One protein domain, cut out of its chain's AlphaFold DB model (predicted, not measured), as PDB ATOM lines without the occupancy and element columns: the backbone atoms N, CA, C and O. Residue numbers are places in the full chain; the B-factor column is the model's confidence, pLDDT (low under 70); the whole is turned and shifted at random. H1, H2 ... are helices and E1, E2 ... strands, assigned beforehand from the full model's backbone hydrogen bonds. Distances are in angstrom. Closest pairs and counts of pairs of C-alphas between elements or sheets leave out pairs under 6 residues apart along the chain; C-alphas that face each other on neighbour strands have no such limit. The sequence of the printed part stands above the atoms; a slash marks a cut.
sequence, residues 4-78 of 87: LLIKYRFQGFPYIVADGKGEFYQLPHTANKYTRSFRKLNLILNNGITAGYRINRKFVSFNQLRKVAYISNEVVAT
ATOM      1  N   LEU A   4     222.972 262.209 208.413       82.25
ATOM      2  CA  LEU A   4     223.748 263.042 207.508       82.25
ATOM      3  C   LEU A   4     224.258 262.180 206.356       82.25
ATOM      4  O   LEU A   4     224.927 261.168 206.574       82.25
ATOM      5  N   LEU A   5     223.938 262.592 205.130       87.75
ATOM      6  CA  LEU A   5     224.530 262.022 203.930       87.75
ATOM      7  C   LEU A   5     225.889 262.680 203.704       87.75
ATOM      8  O   LEU A   5     225.977 263.832 203.273       87.75
ATOM      9  N   ILE A   6     226.940 261.930 203.991       89.38
ATOM     10  CA  ILE A   6     228.300 262.294 203.632       89.38
ATOM     11  C   ILE A   6     228.449 262.020 202.139       89.38
ATOM     12  O   ILE A   6     228.009 260.981 201.645       89.38
ATOM     13  N   LYS A   7     229.032 262.984 201.423       91.44
ATOM     14  CA  LYS A   7     229.377 262.861 200.000       91.44
ATOM     15  C   LYS A   7     230.873 262.891 199.762       91.44
ATOM     16  O   LYS A   7     231.339 262.298 198.791       91.44
ATOM     17  N   TYR A   8     231.617 263.548 200.648       91.12
ATOM     18  CA  TYR A   8     233.059 263.677 200.525       91.12
ATOM     19  C   TYR A   8     233.760 263.417 201.852       91.12
ATOM     20  O   TYR A   8     233.323 263.866 202.915       91.12
ATOM     21  N   ARG A   9     234.887 262.721 201.757       91.56
ATOM     22  CA  ARG A   9     235.880 262.548 202.817       91.56
ATOM     23  C   ARG A   9     237.217 263.106 202.339       91.56
ATOM     24  O   ARG A   9     237.386 263.415 201.161       91.56
ATOM     25  N   PHE A  10     238.164 263.248 203.260       91.19
ATOM     26  CA  PHE A  10     239.438 263.911 202.997       91.19
ATOM     27  C   PHE A  10     240.601 263.034 203.459       91.19
ATOM     28  O   PHE A  10     240.683 262.650 204.629       91.19
ATOM     29  N   GLN A  11     241.508 262.701 202.544       89.38
ATOM     30  CA  GLN A  11     242.690 261.903 202.859       89.38
ATOM     31  C   GLN A  11     243.575 262.654 203.868       89.38
ATOM     32  O   GLN A  11     243.819 263.851 203.733       89.38
ATOM     33  N   GLY A  12     244.009 261.962 204.926       85.75
ATOM     34  CA  GLY A  12     244.755 262.566 206.040       85.75
ATOM     35  C   GLY A  12     243.895 263.315 207.071       85.75
ATOM     36  O   GLY A  12     244.408 263.699 208.118       85.75
ATOM     37  N   PHE A  13     242.586 263.465 206.832       86.12
ATOM     38  CA  PHE A  13     241.640 264.097 207.757       86.12
ATOM     39  C   PHE A  13     240.410 263.197 207.985       86.12
ATOM     40  O   PHE A  13     239.301 263.550 207.584       86.12
ATOM     41  N   PRO A  14     240.568 262.037 208.654       82.44
ATOM     42  CA  PRO A  14     239.514 261.019 208.766       82.44
ATOM     43  C   PRO A  14     238.260 261.491 209.517       82.44
ATOM     44  O   PRO A  14     237.181 260.934 209.329       82.44
ATOM     45  N   TYR A  15     238.393 262.527 210.348       84.44
ATOM     46  CA  TYR A  15     237.298 263.106 211.126       84.44
ATOM     47  C   TYR A  15     236.569 264.231 210.395       84.44
ATOM     48  O   TYR A  15     235.655 264.811 210.964       84.44
ATOM     49  N   ILE A  16     236.989 264.598 209.186       88.56
ATOM     50  CA  ILE A  16     236.374 265.681 208.424       88.56
ATOM     51  C   ILE A  16     235.578 265.069 207.293       88.56
ATOM     52  O   ILE A  16     236.065 264.213 206.555       88.56
ATOM     53  N   VAL A  17     234.344 265.525 207.168       89.88
ATOM     54  CA  VAL A  17     233.414 265.061 206.149       89.88
ATOM     55  C   VAL A  17     232.670 266.257 205.593       89.88
ATOM     56  O   VAL A  17     232.456 267.241 206.303       89.88
ATOM     57  N   ALA A  18     232.293 266.186 204.325       90.50
ATOM     58  CA  ALA A  18     231.415 267.175 203.730       90.50
ATOM     59  C   ALA A  18     230.148 266.512 203.202       90.50
ATOM     60  O   ALA A  18     230.164 265.382 202.693       90.50
ATOM     61  N   ASP A  19     229.045 267.233 203.347       88.44
ATOM     62  CA  ASP A  19     227.788 266.843 202.735       88.44
ATOM     63  C   ASP A  19     227.771 267.201 201.239       88.44
ATOM     64  O   ASP A  19     228.675 267.839 200.694       88.44
ATOM     65  N   GLY A  20     226.716 266.775 200.549       81.50
ATOM     66  CA  GLY A  20     226.508 267.116 199.139       81.50
ATOM     67  C   GLY A  20     226.190 268.589 198.876       81.50
ATOM     68  O   GLY A  20     226.092 268.973 197.716       81.50
ATOM     69  N   LYS A  21     226.010 269.404 199.922       84.44
ATOM     70  CA  LYS A  21     225.685 270.834 199.840       84.44
ATOM     71  C   LYS A  21     226.922 271.719 200.010       84.44
ATOM     72  O   LYS A  21     226.829 272.930 199.840       84.44
ATOM     73  N   GLY A  22     228.080 271.122 200.303       79.38
ATOM     74  CA  GLY A  22     229.333 271.839 200.525       79.38
ATOM     75  C   GLY A  22     229.524 272.309 201.966       79.38
ATOM     76  O   GLY A  22     230.420 273.115 202.222       79.38
ATOM     77  N   GLU A  23     228.722 271.814 202.911       87.62
ATOM     78  CA  GLU A  23     228.931 272.058 204.333       87.62
ATOM     79  C   GLU A  23     229.894 271.027 204.918       87.62
ATOM     80  O   GLU A  23     229.850 269.841 204.588       87.62
ATOM     81  N   PHE A  24     230.774 271.492 205.804       89.50
ATOM     82  CA  PHE A  24     231.818 270.673 206.406       89.50
ATOM     83  C   PHE A  24     231.480 270.379 207.857       89.50
ATOM     84  O   PHE A  24     231.068 271.257 208.619       89.50
ATOM     85  N   TYR A  25     231.726 269.139 208.253       88.69
ATOM     86  CA  TYR A  25     231.455 268.642 209.586       88.69
ATOM     87  C   TYR A  25     232.674 267.913 210.125       88.69
ATOM     88  O   TYR A  25     233.398 267.228 209.401       88.69
ATOM     89  N   GLN A  26     232.879 268.053 211.426       87.31
ATOM     90  CA  GLN A  26     233.810 267.250 212.186       87.31
ATOM     91  C   GLN A  26     233.038 266.126 212.877       87.31
ATOM     92  O   GLN A  26     232.152 266.377 213.703       87.31
ATOM     93  N   LEU A  27     233.397 264.896 212.525       83.12
ATOM     94  CA  LEU A  27     232.946 263.692 213.192       83.12
ATOM     95  C   LEU A  27     233.480 263.666 214.629       83.12
ATOM     96  O   LEU A  27     234.642 264.015 214.871       83.12
ATOM     97  N   PRO A  28     232.661 263.222 215.588       75.81
ATOM     98  CA  PRO A  28     233.153 262.913 216.918       75.81
ATOM     99  C   PRO A  28     234.203 261.792 216.873       75.81
ATOM    100  O   PRO A  28     233.991 260.747 216.266       75.81
ATOM    101  N   HIS A  29     235.347 262.012 217.526       66.00
ATOM    102  CA  HIS A  29     236.462 261.054 217.573       66.00
ATOM    103  C   HIS A  29     236.185 259.867 218.513       66.00
ATOM    104  O   HIS A  29     236.715 258.776 218.336       66.00
ATOM    105  N   THR A  30     235.371 260.084 219.544       62.47
ATOM    106  CA  THR A  30     235.056 259.096 220.581       62.47
ATOM    107  C   THR A  30     233.625 259.280 221.045       62.47
ATOM    108  O   THR A  30     233.146 260.413 221.145       62.47
ATOM    109  N   ALA A  31     232.978 258.177 221.418       58.94
ATOM    110  CA  ALA A  31     231.690 258.181 222.095       58.94
ATOM    111  C   ALA A  31     231.854 258.651 223.556       58.94
ATOM    112  O   ALA A  31     231.736 257.883 224.503       58.94
ATOM    113  N   ASN A  32     232.189 259.926 223.754       58.38
ATOM    114  CA  ASN A  32     232.215 260.564 225.070       58.38
ATOM    115  C   ASN A  32     230.956 261.430 225.226       58.38
ATOM    116  O   ASN A  32     230.444 261.965 224.244       58.38
ATOM    117  N   LYS A  33     230.458 261.597 226.458       55.91
ATOM    118  CA  LYS A  33     229.257 262.378 226.814       55.91
ATOM    119  C   LYS A  33     229.220 263.774 226.180       55.91
ATOM    120  O   LYS A  33     228.145 264.234 225.815       55.91
ATOM    121  N   TYR A  34     230.384 264.394 225.992       57.94
ATOM    122  CA  TYR A  34     230.531 265.754 225.466       57.94
ATOM    123  C   TYR A  34     230.788 265.834 223.953       57.94
ATOM    124  O   TYR A  34     230.646 266.902 223.367       57.94
ATOM    125  N   THR A  35     231.149 264.725 223.304       62.78
ATOM    126  CA  THR A  35     231.485 264.668 221.872       62.78
ATOM    127  C   THR A  35     230.564 263.684 221.158       62.78
ATOM    128  O   THR A  35     231.032 262.812 220.441       62.78
ATOM    129  N   ARG A  36     229.249 263.761 221.402       64.69
ATOM    130  CA  ARG A  36     228.261 262.834 220.807       64.69
ATOM    131  C   ARG A  36     227.673 263.306 219.481       64.69
ATOM    132  O   ARG A  36     226.993 262.525 218.822       64.69
ATOM    133  N   SER A  37     227.886 264.570 219.126       71.94
ATOM    134  CA  SER A  37     227.279 265.205 217.962       71.94
ATOM    135  C   SER A  37     228.317 265.688 216.961       71.94
ATOM    136  O   SER A  37     229.468 265.985 217.287       71.94
ATOM    137  N   PHE A  38     227.864 265.777 215.718       80.50
ATOM    138  CA  PHE A  38     228.622 266.346 214.620       80.50
ATOM    139  C   PHE A  38     228.796 267.829 214.889       80.50
ATOM    140  O   PHE A  38     227.834 268.539 215.192       80.50
ATOM    141  N   ARG A  39     230.026 268.310 214.746       84.81
ATOM    142  CA  ARG A  39     230.298 269.738 214.828       84.81
ATOM    143  C   ARG A  39     230.374 270.300 213.422       84.81
ATOM    144  O   ARG A  39     231.295 269.967 212.682       84.81
ATOM    145  N   LYS A  40     229.450 271.191 213.066       87.69
ATOM    146  CA  LYS A  40     229.577 271.985 211.841       87.69
ATOM    147  C   LYS A  40     230.812 272.881 211.941       87.69
ATOM    148  O   LYS A  40     231.038 273.534 212.965       87.69
ATOM    149  N   LEU A  41     231.635 272.870 210.900       88.25
ATOM    150  CA  LEU A  41     232.826 273.700 210.805       88.25
ATOM    151  C   LEU A  41     232.470 275.009 210.115       88.25
ATOM    152  O   LEU A  41     231.918 275.024 209.016       88.25
ATOM    153  N   ASN A  42     232.821 276.115 210.762       87.38
ATOM    154  CA  ASN A  42     232.629 277.437 210.189       87.38
ATOM    155  C   ASN A  42     233.793 277.761 209.256       87.38
ATOM    156  O   ASN A  42     234.956 277.542 209.610       87.38
ATOM    157  N   LEU A  43     233.464 278.297 208.082       87.12
ATOM    158  CA  LEU A  43     234.449 278.834 207.155       87.12
ATOM    159  C   LEU A  43     235.076 280.090 207.772       87.12
ATOM    160  O   LEU A  43     234.370 280.989 208.222       87.12
ATOM    161  N   ILE A  44     236.402 280.134 207.810       90.12
ATOM    162  CA  ILE A  44     237.188 281.232 208.373       90.12
ATOM    163  C   ILE A  44     238.156 281.722 207.300       90.12
ATOM    164  O   ILE A  44     238.717 280.926 206.544       90.12
ATOM    165  N   LEU A  45     238.378 283.034 207.261       88.38
ATOM    166  CA  LEU A  45     239.416 283.651 206.446       88.38
ATOM    167  C   LEU A  45     240.698 283.792 207.272       88.38
ATOM    168  O   LEU A  45     240.723 284.495 208.279       88.38
ATOM    169  N   ASN A  46     241.773 283.137 206.843       85.00
ATOM    170  CA  ASN A  46     243.106 283.371 207.381       85.00
ATOM    171  C   ASN A  46     243.710 284.617 206.721       85.00
ATOM    172  O   ASN A  46     243.757 284.705 205.489       85.00
ATOM    173  N   ASN A  47     244.141 285.579 207.544       83.88
ATOM    174  CA  ASN A  47     244.653 286.891 207.123       83.88
ATOM    175  C   ASN A  47     243.724 287.650 206.151       83.88
ATOM    176  O   ASN A  47     244.196 288.398 205.304       83.88
ATOM    177  N   GLY A  48     242.407 287.413 206.217       85.12
ATOM    178  CA  GLY A  48     241.414 288.046 205.338       85.12
ATOM    179  C   GLY A  48     241.384 287.540 203.888       85.12
ATOM    180  O   GLY A  48     240.516 287.959 203.134       85.12
ATOM    181  N   ILE A  49     242.283 286.627 203.499       85.56
ATOM    182  CA  ILE A  49     242.451 286.204 202.096       85.56
ATOM    183  C   ILE A  49     242.146 284.715 201.916       85.56
ATOM    184  O   ILE A  49     241.416 284.323 201.009       85.56
ATOM    185  N   THR A  50     242.705 283.846 202.764       87.38
ATOM    186  CA  THR A  50     242.633 282.396 202.527       87.38
ATOM    187  C   THR A  50     241.446 281.780 203.251       87.38
ATOM    188  O   THR A  50     241.452 281.689 204.475       87.38
ATOM    189  N   ALA A  51     240.456 281.293 202.505       90.94
ATOM    190  CA  ALA A  51     239.331 280.560 203.074       90.94
ATOM    191  C   ALA A  51     239.742 279.153 203.539       90.94
ATOM    192  O   ALA A  51     240.471 278.428 202.852       90.94
ATOM    193  N   GLY A  52     239.265 278.748 204.712       90.81
ATOM    194  CA  GLY A  52     239.538 277.432 205.270       90.81
ATOM    195  C   GLY A  52     238.800 277.171 206.570       90.81
ATOM    196  O   GLY A  52     237.880 277.896 206.944       90.81
ATOM    197  N   TYR A  53     239.215 276.123 207.268       89.50
ATOM    198  CA  TYR A  53     238.586 275.681 208.506       89.50
ATOM    199  C   TYR A  53     239.621 275.540 209.609       89.50
ATOM    200  O   TYR A  53     240.778 275.179 209.370       89.50
ATOM    201  N   ARG A  54     239.192 275.798 210.846       86.00
ATOM    202  CA  ARG A  54     240.022 275.568 212.026       86.00
ATOM    203  C   ARG A  54     239.691 274.208 212.623       86.00
ATOM    204  O   ARG A  54     238.633 274.024 213.217       86.00
ATOM    205  N   ILE A  55     240.614 273.268 212.468       80.19
ATOM    206  CA  ILE A  55     240.474 271.871 212.879       80.19
ATOM    207  C   ILE A  55     241.549 271.592 213.923       80.19
ATOM    208  O   ILE A  55     242.734 271.771 213.659       80.19
ATOM    209  N   ASN A  56     241.152 271.182 215.131       76.62
ATOM    210  CA  ASN A  56     242.079 270.889 216.234       76.62
ATOM    211  C   ASN A  56     243.138 271.994 216.442       76.62
ATOM    212  O   ASN A  56     244.330 271.723 216.557       76.62
ATOM    213  N   ARG A  57     242.693 273.261 216.444       80.38
ATOM    214  CA  ARG A  57     243.510 274.493 216.536       80.38
ATOM    215  C   ARG A  57     244.411 274.800 215.329       80.38
ATOM    216  O   ARG A  57     244.888 275.931 215.253       80.38
ATOM    217  N   LYS A  58     244.575 273.883 214.373       84.88
ATOM    218  CA  LYS A  58     245.302 274.102 213.113       84.88
ATOM    219  C   LYS A  58     244.378 274.697 212.049       84.88
ATOM    220  O   LYS A  58     243.196 274.366 211.992       84.88
ATOM    221  N   PHE A  59     244.912 275.586 211.219       88.44
ATOM    222  CA  PHE A  59     244.207 276.080 210.039       88.44
ATOM    223  C   PHE A  59     244.461 275.132 208.867       88.44
ATOM    224  O   PHE A  59     245.611 274.805 208.577       88.44
ATOM    225  N   VAL A  60     243.393 274.704 208.203       88.25
ATOM    226  CA  VAL A  60     243.462 273.913 206.975       88.25
ATOM    227  C   VAL A  60     242.756 274.703 205.889       88.25
ATOM    228  O   VAL A  60     241.586 275.059 206.039       88.25
ATOM    229  N   SER A  61     243.462 275.003 204.800       90.50
ATOM    230  CA  SER A  61     242.860 275.775 203.714       90.50
ATOM    231  C   SER A  61     241.838 274.938 202.948       90.50
ATOM    232  O   SER A  61     241.994 273.728 202.765       90.50
ATOM    233  N   PHE A  62     240.800 275.599 202.447       89.81
ATOM    234  CA  PHE A  62     239.770 274.966 201.629       89.81
ATOM    235  C   PHE A  62     240.363 274.304 200.376       89.81
ATOM    236  O   PHE A  62     240.005 273.182 200.020       89.81
ATOM    237  N   ASN A  63     241.343 274.964 199.751       90.06
ATOM    238  CA  ASN A  63     242.040 274.445 198.576       90.06
ATOM    239  C   ASN A  63     242.858 273.186 198.886       90.06
ATOM    240  O   ASN A  63     242.894 272.273 198.065       90.06
ATOM    241  N   GLN A  64     243.493 273.106 200.060       89.25
ATOM    242  CA  GLN A  64     244.172 271.881 200.491       89.25
ATOM    243  C   GLN A  64     243.176 270.737 200.674       89.25
ATOM    244  O   GLN A  64     243.429 269.650 200.165       89.25
ATOM    245  N   LEU A  65     242.035 270.988 201.325       88.81
ATOM    246  CA  LEU A  65     240.995 269.969 201.498       88.81
ATOM    247  C   LEU A  65     240.464 269.474 200.153       88.81
ATOM    248  O   LEU A  65     240.388 268.269 199.948       88.81
ATOM    249  N   ARG A  66     240.183 270.369 199.199       88.00
ATOM    250  CA  ARG A  66     239.738 269.966 197.855       88.00
ATOM    251  C   ARG A  66     240.716 269.033 197.141       88.00
ATOM    252  O   ARG A  66     240.266 268.130 196.450       88.00
ATOM    253  N   LYS A  67     242.028 269.225 197.310       91.38
ATOM    254  CA  LYS A  67     243.049 268.374 196.670       91.38
ATOM    255  C   LYS A  67     243.069 266.946 197.208       91.38
ATOM    256  O   LYS A  67     243.455 266.041 196.482       91.38
ATOM    257  N   VAL A  68     242.679 266.757 198.466       91.94
ATOM    258  CA  VAL A  68     242.664 265.448 199.138       91.94
ATOM    259  C   VAL A  68     241.251 264.876 199.270       91.94
ATOM    260  O   VAL A  68     241.046 263.888 199.978       91.94
ATOM    261  N   ALA A  69     240.264 265.519 198.642       91.81
ATOM    262  CA  ALA A  69     238.873 265.112 198.709       91.81
ATOM    263  C   ALA A  69     238.628 263.877 197.839       91.81
ATOM    264  O   ALA A  69     239.057 263.822 196.689       91.81
ATOM    265  N   TYR A  70     237.877 262.916 198.367       91.88
ATOM    266  CA  TYR A  70     237.387 261.766 197.618       91.88
ATOM    267  C   TYR A  70     235.906 261.535 197.905       91.88
ATOM    268  O   TYR A  70     235.389 261.911 198.962       91.88
ATOM    269  N   ILE A  71     235.214 260.938 196.937       91.38
ATOM    270  CA  ILE A  71     233.780 260.665 197.034       91.38
ATOM    271  C   ILE A  71     233.558 259.525 198.028       91.38
ATOM    272  O   ILE A  71     234.175 258.468 197.934       91.38
ATOM    273  N   SER A  72     232.644 259.747 198.961       85.94
ATOM    274  CA  SER A  72     232.227 258.793 199.982       85.94
ATOM    275  C   SER A  72     230.713 258.885 200.083       85.94
ATOM    276  O   SER A  72     230.224 259.911 200.528       85.94
ATOM    277  N   ASN A  73     229.965 257.867 199.654       87.62
ATOM    278  CA  ASN A  73     228.494 257.861 199.691       87.62
ATOM    279  C   ASN A  73     227.985 257.163 200.958       87.62
ATOM    280  O   ASN A  73     227.379 256.096 200.893       87.62
ATOM    281  N   GLU A  74     228.263 257.749 202.117       86.31
ATOM    282  CA  GLU A  74     227.951 257.140 203.411       86.31
ATOM    283  C   GLU A  74     226.822 257.892 204.110       86.31
ATOM    284  O   GLU A  74     226.736 259.119 204.053       86.31
ATOM    285  N   VAL A  75     225.965 257.159 204.816       84.06
ATOM    286  CA  VAL A  75     224.929 257.744 205.667       84.06
ATOM    287  C   VAL A  75     225.314 257.490 207.112       84.06
ATOM    288  O   VAL A  75     225.397 256.339 207.532       84.06
ATOM    289  N   VAL A  76     225.533 258.558 207.876       80.31
ATOM    290  CA  VAL A  76     225.933 258.450 209.282       80.31
ATOM    291  C   VAL A  76     224.881 259.103 210.169       80.31
ATOM    292  O   VAL A  76     224.351 260.171 209.855       80.31
ATOM    293  N   ALA A  77     224.542 258.442 211.274       74.88
ATOM    294  CA  ALA A  77     223.645 258.996 212.279       74.88
ATOM    295  C   ALA A  77     224.325 260.176 212.983       74.88
ATOM    296  O   ALA A  77     225.471 260.055 213.403       74.88
ATOM    297  N   THR A  78     223.627 261.304 213.139       67.06
ATOM    298  CA  THR A  78     224.195 262.535 213.724       67.06
ATOM    299  C   THR A  78     224.443 262.459 215.233       67.06
ATOM    300  O   THR A  78     225.058 263.356 215.816       67.06
TER     301      THR A  78
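What this domain is: This is residues 4 to 78 of the 87 residues of an uncharacterized protein of Flavobacteriales bacterium (UniProt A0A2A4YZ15). Two small, twisted antiparallel sheets lie next to each other, one of four strands and one of three, with the short helix H1 at the junction between them. E7 runs along one edge of the larger sheet and bends strongly, and a long loop, residues 27 to 42, leads from E3 to E4 in the smaller sheet. The printed part has 75 residues, with one named helix and seven named strands in the order E1 E2 E3 E4 E5 E6 H1 E7. The sheet orders are E3 E2 E1 E7 and E4 E5 E6, and the class is mostly strand. The whole is compact, with a radius of gyration of the C-alphas of 12.4 A and spans of 35 by 27 by 21 A.

How they stand to each other: Start with E1, residues 4 to 10, and E2, residues 13 to 19, an antiparallel hairpin at 132 degrees, where N 18 and O 8 are 2.9 A apart, within hydrogen-bond range. E3, residues 24 to 26, forms a hairpin with E2, antiparallel at 141 degrees; look at N 25 and O 17, 2.8 A apart. E1 E2 E3 is a meander, each strand the antiparallel neighbour of the one before. Residues 39 to 40 pair antiparallel with residues 25 to 26 of E3. E4, residues 43 to 46, and E5, residues 50 to 55, form a hairpin at 115 degrees, with N 44 and O 52 at 2.8 A. E5 and E6, residues 58 to 61, form another at 141 degrees, with N 55 and O 58 at 2.8 A, and E4 E5 E6 is a second meander. H1, residues 62 to 67, stands at the level of this sheet, at a height of 3.5 A; the closest C-alphas of H1 and E5 are those of Phe 62 and Gly 52, 4.4 A apart. Every O i to N i+4 pair in H1 is within hydrogen-bond range. E7, residues 69 to 77, is an edge strand antiparallel to E1 at 148 degrees; find N 6 and O 74, 2.8 A apart. H1 is on the sheet E3 E2 E1 E7 too, at a height of 7.4 A. E1 and E5 are apart.

Where its parts are: Find C-alpha 4 at (223.748, 263.042, 207.508); from there E1 runs 16.3 A to Phe 10. E2 spans 15.0 A and E5 14.9 A. E7 begins at C-alpha 69, (238.873, 265.112, 198.709), bends by 69 degrees at residue 73 and ends at C-alpha 77, (223.645, 258.996, 212.279), 21.3 A away.

The domain as a whole: The C-alphas farthest apart are those of Lys 33 and Ile 49, 36.8 A. The printed part has no cut. The link from E3 to E4 is long; the others are tight. Mean pLDDT of the printed part is 83.5; residues 29 to 36 and 78 are under 70.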